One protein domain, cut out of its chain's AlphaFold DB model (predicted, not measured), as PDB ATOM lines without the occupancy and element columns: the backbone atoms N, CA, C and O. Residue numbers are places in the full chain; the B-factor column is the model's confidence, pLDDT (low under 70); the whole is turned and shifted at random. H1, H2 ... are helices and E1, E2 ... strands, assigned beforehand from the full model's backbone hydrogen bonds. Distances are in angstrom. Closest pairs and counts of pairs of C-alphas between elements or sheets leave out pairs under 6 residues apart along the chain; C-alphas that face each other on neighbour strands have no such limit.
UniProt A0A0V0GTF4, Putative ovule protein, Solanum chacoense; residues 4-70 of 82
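This is residues 4 to 70 of the 82 residues of the protein "Putative ovule protein" of Solanum chacoense (UniProt A0A0V0GTF4). The domain has little regular structure: a short helix, H1, stands near a two-stranded hairpin, E1 and E2, and long unnamed stretches make up much of the rest. Residues 14 to 42 make a wide loop from H1 to E1, from which residues 20 to 25 stick out, and residues 59 to 70 form a tail. The 67 printed residues hold H1, E1 and E2 in that order, class mixed, with 23 residues in named elements. The whole is only just compact, close to loose, with a radius of gyration of the C-alphas of 12.9 A and spans of 35 by 31 by 20 A.

H1, residues 4 to 13, begins at C-alpha 4 (147.785, 93.277, 96.066) and is 14.6 A long. E1, residues 43 to 48, measures 15.2 A. E2, residues 52 to 58, measures 16.6 A and ends at C-alpha 58 (132.955, 96.507, 104.475).

E1 and E2 form an antiparallel hairpin at 149 degrees, with N 46 and O 54 2.8 A apart, within hydrogen-bond range. The closest C-alphas of H1 and E2, Ile 11 and Val 57, are 7.9 A apart. In H1 every O i to N i+4 pair is within hydrogen-bond range.

The farthest C-alphas, Asn 41 and Arg 70, are 35.5 A apart. The printed part has no cut. The link H1 to E1 is long. Residue 4 has pLDDT under 70.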
ATOM      1  N   ASN A   4     148.851  93.678  95.137       60.38
ATOM      2  CA  ASN A   4     147.785  93.277  96.066       60.38
ATOM      3  C   ASN A   4     148.031  93.755  97.509       60.38
ATOM      4  O   ASN A   4     147.093  94.083  98.228       60.38
ATOM      5  N   ASN A   5     149.294  93.870  97.934       80.94
ATOM      6  CA  ASN A   5     149.630  94.263  99.305       80.94
ATOM      7  C   ASN A   5     149.274  95.733  99.609       80.94
ATOM      8  O   ASN A   5     148.999  96.086 100.755       80.94
ATOM      9  N   ILE A   6     149.285  96.608  98.598       89.62
ATOM     10  CA  ILE A   6     149.114  98.054  98.801       89.62
ATOM     11  C   ILE A   6     147.647  98.397  99.060       89.62
ATOM     12  O   ILE A   6     147.348  99.129 100.004       89.62
ATOM     13  N   VAL A   7     146.735  97.840  98.262       92.12
ATOM     14  CA  VAL A   7     145.297  98.103  98.397       92.12
ATOM     15  C   VAL A   7     144.756  97.523  99.698       92.12
ATOM     16  O   VAL A   7     144.058  98.218 100.430       92.12
ATOM     17  N   GLU A   8     145.141  96.298 100.056       92.31
ATOM     18  CA  GLU A   8     144.747  95.711 101.341       92.31
ATOM     19  C   GLU A   8     145.229  96.547 102.531       92.31
ATOM     20  O   GLU A   8     144.485  96.745 103.492       92.31
ATOM     21  N   LYS A   9     146.461  97.075 102.474       91.75
ATOM     22  CA  LYS A   9     146.970  98.001 103.496       91.75
ATOM     23  C   LYS A   9     146.153  99.285 103.556       91.75
ATOM     24  O   LYS A   9     145.832  99.726 104.655       91.75
ATOM     25  N   ALA A  10     145.787  99.853 102.408       92.62
ATOM     26  CA  ALA A  10     144.931 101.033 102.351       92.62
ATOM     27  C   ALA A  10     143.559 100.758 102.995       92.62
ATOM     28  O   ALA A  10     143.160 101.472 103.912       92.62
ATOM     29  N   ILE A  11     142.887  99.665 102.627       93.44
ATOM     30  CA  ILE A  11     141.592  99.270 103.207       93.44
ATOM     31  C   ILE A  11     141.699  99.050 104.728       93.44
ATOM     32  O   ILE A  11     140.837  99.492 105.492       93.44
ATOM     33  N   LYS A  12     142.772  98.401 105.199       91.19
ATOM     34  CA  LYS A  12     143.018  98.164 106.635       91.19
ATOM     35  C   LYS A  12     143.374  99.437 107.410       91.19
ATOM     36  O   LYS A  12     143.179  99.474 108.621       91.19
ATOM     37  N   SER A  13     143.894 100.464 106.738       92.50
ATOM     38  CA  SER A  13     144.246 101.746 107.360       92.50
ATOM     39  C   SER A  13     143.069 102.707 107.533       92.50
ATOM     40  O   SER A  13     143.134 103.590 108.386       92.50
ATOM     41  N   LEU A  14     141.985 102.540 106.765       93.00
ATOM     42  CA  LEU A  14     140.799 103.384 106.901       93.00
ATOM     43  C   LEU A  14     140.227 103.276 108.315       93.00
ATOM     44  O   LEU A  14     140.001 102.175 108.823       93.00
ATOM     45  N   GLY A  15     140.008 104.435 108.937       92.75
ATOM     46  CA  GLY A  15     139.522 104.532 110.307       92.75
ATOM     47  C   GLY A  15     140.600 104.483 111.388       92.75
ATOM     48  O   GLY A  15     140.259 104.620 112.558       92.75
ATOM     49  N   LYS A  16     141.880 104.290 111.047       93.19
ATOM     50  CA  LYS A  16     142.979 104.344 112.022       93.19
ATOM     51  C   LYS A  16     143.398 105.780 112.327       93.19
ATOM     52  O   LYS A  16     143.252 106.672 111.492       93.19
ATOM     53  N   GLY A  17     143.957 105.986 113.517       91.81
ATOM     54  CA  GLY A  17     144.553 107.267 113.890       91.81
ATOM     55  C   GLY A  17     145.865 107.524 113.148       91.81
ATOM     56  O   GLY A  17     146.523 106.600 112.671       91.81
ATOM     57  N   PHE A  18     146.281 108.782 113.078       90.44
ATOM     58  CA  PHE A  18     147.619 109.187 112.648       90.44
ATOM     59  C   PHE A  18     148.033 110.430 113.437       90.44
ATOM     60  O   PHE A  18     147.194 111.107 114.026       90.44
ATOM     61  N   ASP A  19     149.330 110.713 113.467       87.81
ATOM     62  CA  ASP A  19     149.866 111.887 114.150       87.81
ATOM     63  C   ASP A  19     150.132 112.995 113.127       87.81
ATOM     64  O   ASP A  19     151.000 112.855 112.264       87.81
ATOM     65  N   LEU A  20     149.363 114.083 113.256       83.81
ATOM     66  CA  LEU A  20     149.380 115.266 112.393       83.81
ATOM     67  C   LEU A  20     150.731 115.990 112.380       83.81
ATOM     68  O   LEU A  20     151.076 116.622 111.391       83.81
ATOM     69  N   THR A  21     151.492 115.914 113.469       86.12
ATOM     70  CA  THR A  21     152.824 116.535 113.554       86.12
ATOM     71  C   THR A  21     153.906 115.672 112.904       86.12
ATOM     72  O   THR A  21     155.030 116.124 112.689       86.12
ATOM     73  N   SER A  22     153.558 114.427 112.582       79.88
ATOM     74  CA  SER A  22     154.434 113.431 111.986       79.88
ATOM     75  C   SER A  22     153.999 113.105 110.546       79.88
ATOM     76  O   SER A  22     153.475 113.941 109.818       79.88
ATOM     77  N   ASP A  23     154.267 111.887 110.087       77.19
ATOM     78  CA  ASP A  23     154.094 111.470 108.703       77.19
ATOM     79  C   ASP A  23     152.741 110.771 108.468       77.19
ATOM     80  O   ASP A  23     152.414 109.777 109.115       77.19
ATOM     81  N   PHE A  24     151.983 111.256 107.484       78.75
ATOM     82  CA  PHE A  24     150.643 110.769 107.123       78.75
ATOM     83  C   PHE A  24     150.636 109.522 106.233       78.75
ATOM     84  O   PHE A  24     149.571 109.036 105.847       78.75
ATOM     85  N   ARG A  25     151.802 109.010 105.822       86.56
ATOM     86  CA  ARG A  25     151.862 107.810 104.979       86.56
ATOM     87  C   ARG A  25     151.232 106.629 105.713       86.56
ATOM     88  O   ARG A  25     151.494 106.406 106.890       86.56
ATOM     89  N   LEU A  26     150.526 105.781 104.963       86.00
ATOM     90  CA  LEU A  26     149.803 104.604 105.477       86.00
ATOM     91  C   LEU A  26     150.625 103.698 106.413       86.00
ATOM     92  O   LEU A  26     150.078 103.069 107.313       86.00
ATOM     93  N   LYS A  27     151.949 103.620 106.218       83.81
ATOM     94  CA  LYS A  27     152.847 102.822 107.069       83.81
ATOM     95  C   LYS A  27     152.987 103.338 108.510       83.81
ATOM     96  O   LYS A  27     153.566 102.630 109.325       83.81
ATOM     97  N   TYR A  28     152.499 104.542 108.807       87.69
ATOM     98  CA  TYR A  28     152.565 105.168 110.130       87.69
ATOM     99  C   TYR A  28     151.198 105.344 110.798       87.69
ATOM    100  O   TYR A  28     151.128 105.959 111.865       87.69
ATOM    101  N   CYS A  29     150.129 104.780 110.217       90.00
ATOM    102  CA  CYS A  29     148.839 104.675 110.893       90.00
ATOM    103  C   CYS A  29     149.017 104.044 112.282       90.00
ATOM    104  O   CYS A  29     149.761 103.077 112.457       90.00
ATOM    105  N   LYS A  30     148.339 104.619 113.270       88.88
ATOM    106  CA  LYS A  30     148.422 104.278 114.687       88.88
ATOM    107  C   LYS A  30     147.218 103.443 115.106       88.88
ATOM    108  O   LYS A  30     146.121 103.610 114.572       88.88
ATOM    109  N   GLY A  31     147.438 102.607 116.114       87.31
ATOM    110  CA  GLY A  31     146.420 101.737 116.689       87.31
ATOM    111  C   GLY A  31     146.301 100.403 115.958       87.31
ATOM    112  O   GLY A  31     146.448 100.310 114.733       87.31
ATOM    113  N   ASP A  32     146.027  99.359 116.732       86.75
ATOM    114  CA  ASP A  32     145.762  98.024 116.199       86.75
ATOM    115  C   ASP A  32     144.360  97.962 115.582       86.75
ATOM    116  O   ASP A  32     144.192  97.443 114.474       86.75
ATOM    117  N   GLU A  33     143.400  98.631 116.224       90.81
ATOM    118  CA  GLU A  33     141.998  98.725 115.820       90.81
ATOM    119  C   GLU A  33     141.657 100.045 115.109       90.81
ATOM    120  O   GLU A  33     142.460 100.982 115.036       90.81
ATOM    121  N   ARG A  34     140.447 100.106 114.543       92.56
ATOM    122  CA  ARG A  34     139.881 101.323 113.950       92.56
ATOM    123  C   ARG A  34     139.252 102.186 115.046       92.56
ATOM    124  O   ARG A  34     138.596 101.672 115.941       92.56
ATOM    125  N   LEU A  35     139.402 103.503 114.929       94.94
ATOM    126  CA  LEU A  35     138.749 104.504 115.780       94.94
ATOM    127  C   LEU A  35     137.310 104.813 115.339       94.94
ATOM    128  O   LEU A  35     136.578 105.486 116.058       94.94
ATOM    129  N   VAL A  36     136.909 104.347 114.153       93.75
ATOM    130  CA  VAL A  36     135.545 104.480 113.623       93.75
ATOM    131  C   VAL A  36     134.925 103.100 113.433       93.75
ATOM    132  O   VAL A  36     135.605 102.155 113.026       93.75
ATOM    133  N   LEU A  37     133.625 103.001 113.702       94.81
ATOM    134  CA  LEU A  37     132.858 101.779 113.494       94.81
ATOM    135  C   LEU A  37     132.502 101.633 112.012       94.81
ATOM    136  O   LEU A  37     131.928 102.545 111.421       94.81
ATOM    137  N   LEU A  38     132.812 100.471 111.439       94.56
ATOM    138  CA  LEU A  38     132.344 100.056 110.119       94.56
ATOM    139  C   LEU A  38     131.428  98.842 110.276       94.56
ATOM    140  O   LEU A  38     131.568  98.054 111.214       94.56
ATOM    141  N   ASN A  39     130.503  98.665 109.344       94.50
ATOM    142  CA  ASN A  39     129.672  97.480 109.275       94.50
ATOM    143  C   ASN A  39     130.483  96.297 108.729       94.50
ATOM    144  O   ASN A  39     130.623  96.113 107.521       94.50
ATOM    145  N   GLU A  40     130.999  95.472 109.639       92.69
ATOM    146  CA  GLU A  40     131.766  94.267 109.301       92.69
ATOM    147  C   GLU A  40     130.883  93.088 108.847       92.69
ATOM    148  O   GLU A  40     131.396  92.108 108.305       92.69
ATOM    149  N   ASN A  41     129.562  93.170 109.043       96.69
ATOM    150  CA  ASN A  41     128.616  92.112 108.676       96.69
ATOM    151  C   ASN A  41     128.170  92.217 107.212       96.69
ATOM    152  O   ASN A  41     127.888  91.202 106.578       96.69
ATOM    153  N   LEU A  42     128.109  93.435 106.670       97.25
ATOM    154  CA  LEU A  42     127.758  93.691 105.277       97.25
ATOM    155  C   LEU A  42     129.017  93.986 104.472       97.25
ATOM    156  O   LEU A  42     129.660  95.024 104.640       97.25
ATOM    157  N   LYS A  43     129.348  93.069 103.564       97.31
ATOM    158  CA  LYS A  43     130.539  93.144 102.720       97.31
ATOM    159  C   LYS A  43     130.159  93.167 101.246       97.31
ATOM    160  O   LYS A  43     129.104  92.669 100.864       97.31
ATOM    161  N   LYS A  44     131.030  93.744 100.425       97.00
ATOM    162  CA  LYS A  44     130.890  93.821  98.969       97.00
ATOM    163  C   LYS A  44     132.228  93.581  98.276       97.00
ATOM    164  O   LYS A  44     133.287  93.698  98.899       97.00
ATOM    165  N   GLU A  45     132.150  93.338  96.977       97.38
ATOM    166  CA  GLU A  45     133.274  93.521  96.067       97.38
ATOM    167  C   GLU A  45     133.540  95.029  95.887       97.38
ATOM    168  O   GLU A  45     132.623  95.833  95.680       97.38
ATOM    169  N   LEU A  46     134.803  95.435  96.005       96.19
ATOM    170  CA  LEU A  46     135.271  96.798  95.786       96.19
ATOM    171  C   LEU A  46     136.152  96.850  94.538       96.19
ATOM    172  O   LEU A  46     137.251  96.298  94.517       96.19
ATOM    173  N   MET A  47     135.711  97.598  93.531       94.56
ATOM    174  CA  MET A  47     136.528  97.905  92.359       94.56
ATOM    175  C   MET A  47     137.497  99.045  92.664       94.56
ATOM    176  O   MET A  47     137.080 100.145  93.023       94.56
ATOM    177  N   VAL A  48     138.792  98.795  92.475       93.06
ATOM    178  CA  VAL A  48     139.855  99.785  92.653       93.06
ATOM    179  C   VAL A  48     140.477 100.114  91.290       93.06
ATOM    180  O   VAL A  48     141.073  99.232  90.656       93.06
ATOM    181  N   PRO A  49     140.367 101.368  90.808       89.94
ATOM    182  CA  PRO A  49     140.916 101.772  89.516       89.94
ATOM    183  C   PRO A  49     142.411 101.448  89.393       89.94
ATOM    184  O   PRO A  49     143.220 101.886  90.205       89.94
ATOM    185  N   GLY A  50     142.781 100.668  88.375       89.38
ATOM    186  CA  GLY A  50     144.168 100.245  88.132       89.38
ATOM    187  C   GLY A  50     144.659  99.061  88.977       89.38
ATOM    188  O   GLY A  50     145.756  98.571  88.721       89.38
ATOM    189  N   PHE A  51     143.864  98.572  89.935       90.94
ATOM    190  CA  PHE A  51     144.233  97.450  90.813       90.94
ATOM    191  C   PHE A  51     143.256  96.266  90.775       90.94
ATOM    192  O   PHE A  51     143.617  95.194  91.251       90.94
ATOM    193  N   GLY A  52     142.060  96.432  90.201       92.56
ATOM    194  CA  GLY A  52     141.079  95.354  90.036       92.56
ATOM    195  C   GLY A  52     140.074  95.254  91.185       92.56
ATOM    196  O   GLY A  52     139.845  96.229  91.902       92.56
ATOM    197  N   ALA A  53     139.448  94.084  91.313       94.06
ATOM    198  CA  ALA A  53     138.407  93.797  92.294       94.06
ATOM    199  C   ALA A  53     138.977  93.255  93.613       94.06
ATOM    200  O   ALA A  53     139.915  92.455  93.608       94.06
ATOM    201  N   TYR A  54     138.389  93.677  94.735       94.69
ATOM    202  CA  TYR A  54     138.735  93.227  96.083       94.69
ATOM    203  C   TYR A  54     137.483  92.770  96.819       94.69
ATOM    204  O   TYR A  54     136.572  93.558  97.062       94.69
ATOM    205  N   GLU A  55     137.458  91.500  97.198       95.56
ATOM    206  CA  GLU A  55     136.319  90.881  97.869       95.56
ATOM    207  C   GLU A  55     136.276  91.172  99.370       95.56
ATOM    208  O   GLU A  55     137.281  91.523  99.994       95.56
ATOM    209  N   ASN A  56     135.111  90.927  99.975       95.81
ATOM    210  CA  ASN A  56     134.911  90.965 101.426       95.81
ATOM    211  C   ASN A  56     135.236  92.320 102.084       95.81
ATOM    212  O   ASN A  56     135.654  92.371 103.244       95.81
ATOM    213  N   VAL A  57     135.025  93.424 101.368       96.38
ATOM    214  CA  VAL A  57     135.265  94.772 101.891       96.38
ATOM    215  C   VAL A  57     134.002  95.295 102.587       96.38
ATOM    216  O   VAL A  57     132.928  95.204 101.989       96.38
ATOM    217  N   PRO A  58     134.091  95.865 103.809       96.88
ATOM    218  CA  PRO A  58     132.955  96.507 104.475       96.88
ATOM    219  C   PRO A  58     132.209  97.491 103.565       96.88
ATOM    220  O   PRO A  58     132.831  98.286 102.854       96.88
ATOM    221  N   ILE A  59     130.874  97.456 103.594       96.88
ATOM    222  CA  ILE A  59     130.012  98.231 102.684       96.88
ATOM    223  C   ILE A  59     130.271  99.746 102.745       96.88
ATOM    224  O   ILE A  59     130.163 100.434 101.722       96.88
ATOM    225  N   ASP A  60     130.676 100.235 103.916       96.62
ATOM    226  CA  ASP A  60     130.957 101.642 104.209       96.62
ATOM    227  C   ASP A  60     132.219 102.162 103.509       96.62
ATOM    228  O   ASP A  60     132.372 103.365 103.299       96.62
ATOM    229  N   ILE A  61     133.116 101.264 103.091       96.00
ATOM    230  CA  ILE A  61     134.324 101.631 102.357       96.00
ATOM    231  C   ILE A  61     133.971 101.830 100.885       96.00
ATOM    232  O   ILE A  61     133.380 100.971 100.226       96.00
ATOM    233  N   LYS A  62     134.354 102.984 100.342       94.25
ATOM    234  CA  LYS A  62     134.171 103.334  98.932       94.25
ATOM    235  C   LYS A  62     135.519 103.688  98.323       94.25
ATOM    236  O   LYS A  62     136.389 104.232  98.995       94.25
ATOM    237  N   CYS A  63     135.675 103.369  97.046       93.88
ATOM    238  CA  CYS A  63     136.809 103.788  96.242       93.88
ATOM    239  C   CYS A  63     136.259 104.645  95.112       93.88
ATOM    240  O   CYS A  63     135.347 104.223  94.404       93.88
ATOM    241  N   ASP A  64     136.802 105.846  94.984       89.44
ATOM    242  CA  ASP A  64     136.527 106.741  93.871       89.44
ATOM    243  C   ASP A  64     137.850 107.045  93.162       89.44
ATOM    244  O   ASP A  64     138.931 106.834  93.719       89.44
ATOM    245  N   LYS A  65     137.780 107.534  91.925       82.50
ATOM    246  CA  LYS A  65     138.947 107.866  91.098       82.50
ATOM    247  C   LYS A  65     139.845 108.911  91.764       82.50
ATOM    248  O   LYS A  65     141.048 108.909  91.509       82.50
ATOM    249  N   GLY A  66     139.258 109.746  92.626       79.25
ATOM    250  CA  GLY A  66     139.905 110.895  93.244       79.25
ATOM    251  C   GLY A  66     140.246 111.967  92.211       79.25
ATOM    252  O   GLY A  66     140.489 111.683  91.037       79.25
ATOM    253  N   ASP A  67     140.300 113.218  92.648       80.94
ATOM    254  CA  ASP A  67     140.803 114.292  91.801       80.94
ATOM    255  C   ASP A  67     142.329 114.339  91.889       80.94
ATOM    256  O   ASP A  67     142.915 114.286  92.972       80.94
ATOM    257  N   ARG A  68     143.012 114.466  90.745       77.31
ATOM    258  CA  ARG A  68     144.472 114.684  90.704       77.31
ATOM    259  C   ARG A  68     144.797 116.146  91.004       77.31
ATOM    260  O   ARG A  68     145.442 116.818  90.205       77.31
ATOM    261  N   VAL A  69     144.339 116.631  92.153       81.56
ATOM    262  CA  VAL A  69     144.546 118.004  92.610       81.56
ATOM    263  C   VAL A  69     145.414 117.980  93.860       81.56
ATOM    264  O   VAL A  69     145.138 117.269  94.822       81.56
ATOM    265  N   ARG A  70     146.497 118.759  93.834       81.19
ATOM    266  CA  ARG A  70     147.319 119.035  95.009       81.19
ATOM    267  C   ARG A  70     147.040 120.466  95.436       81.19
ATOM    268  O   ARG A  70     147.419 121.396  94.733       81.19
TER     269      ARG A  70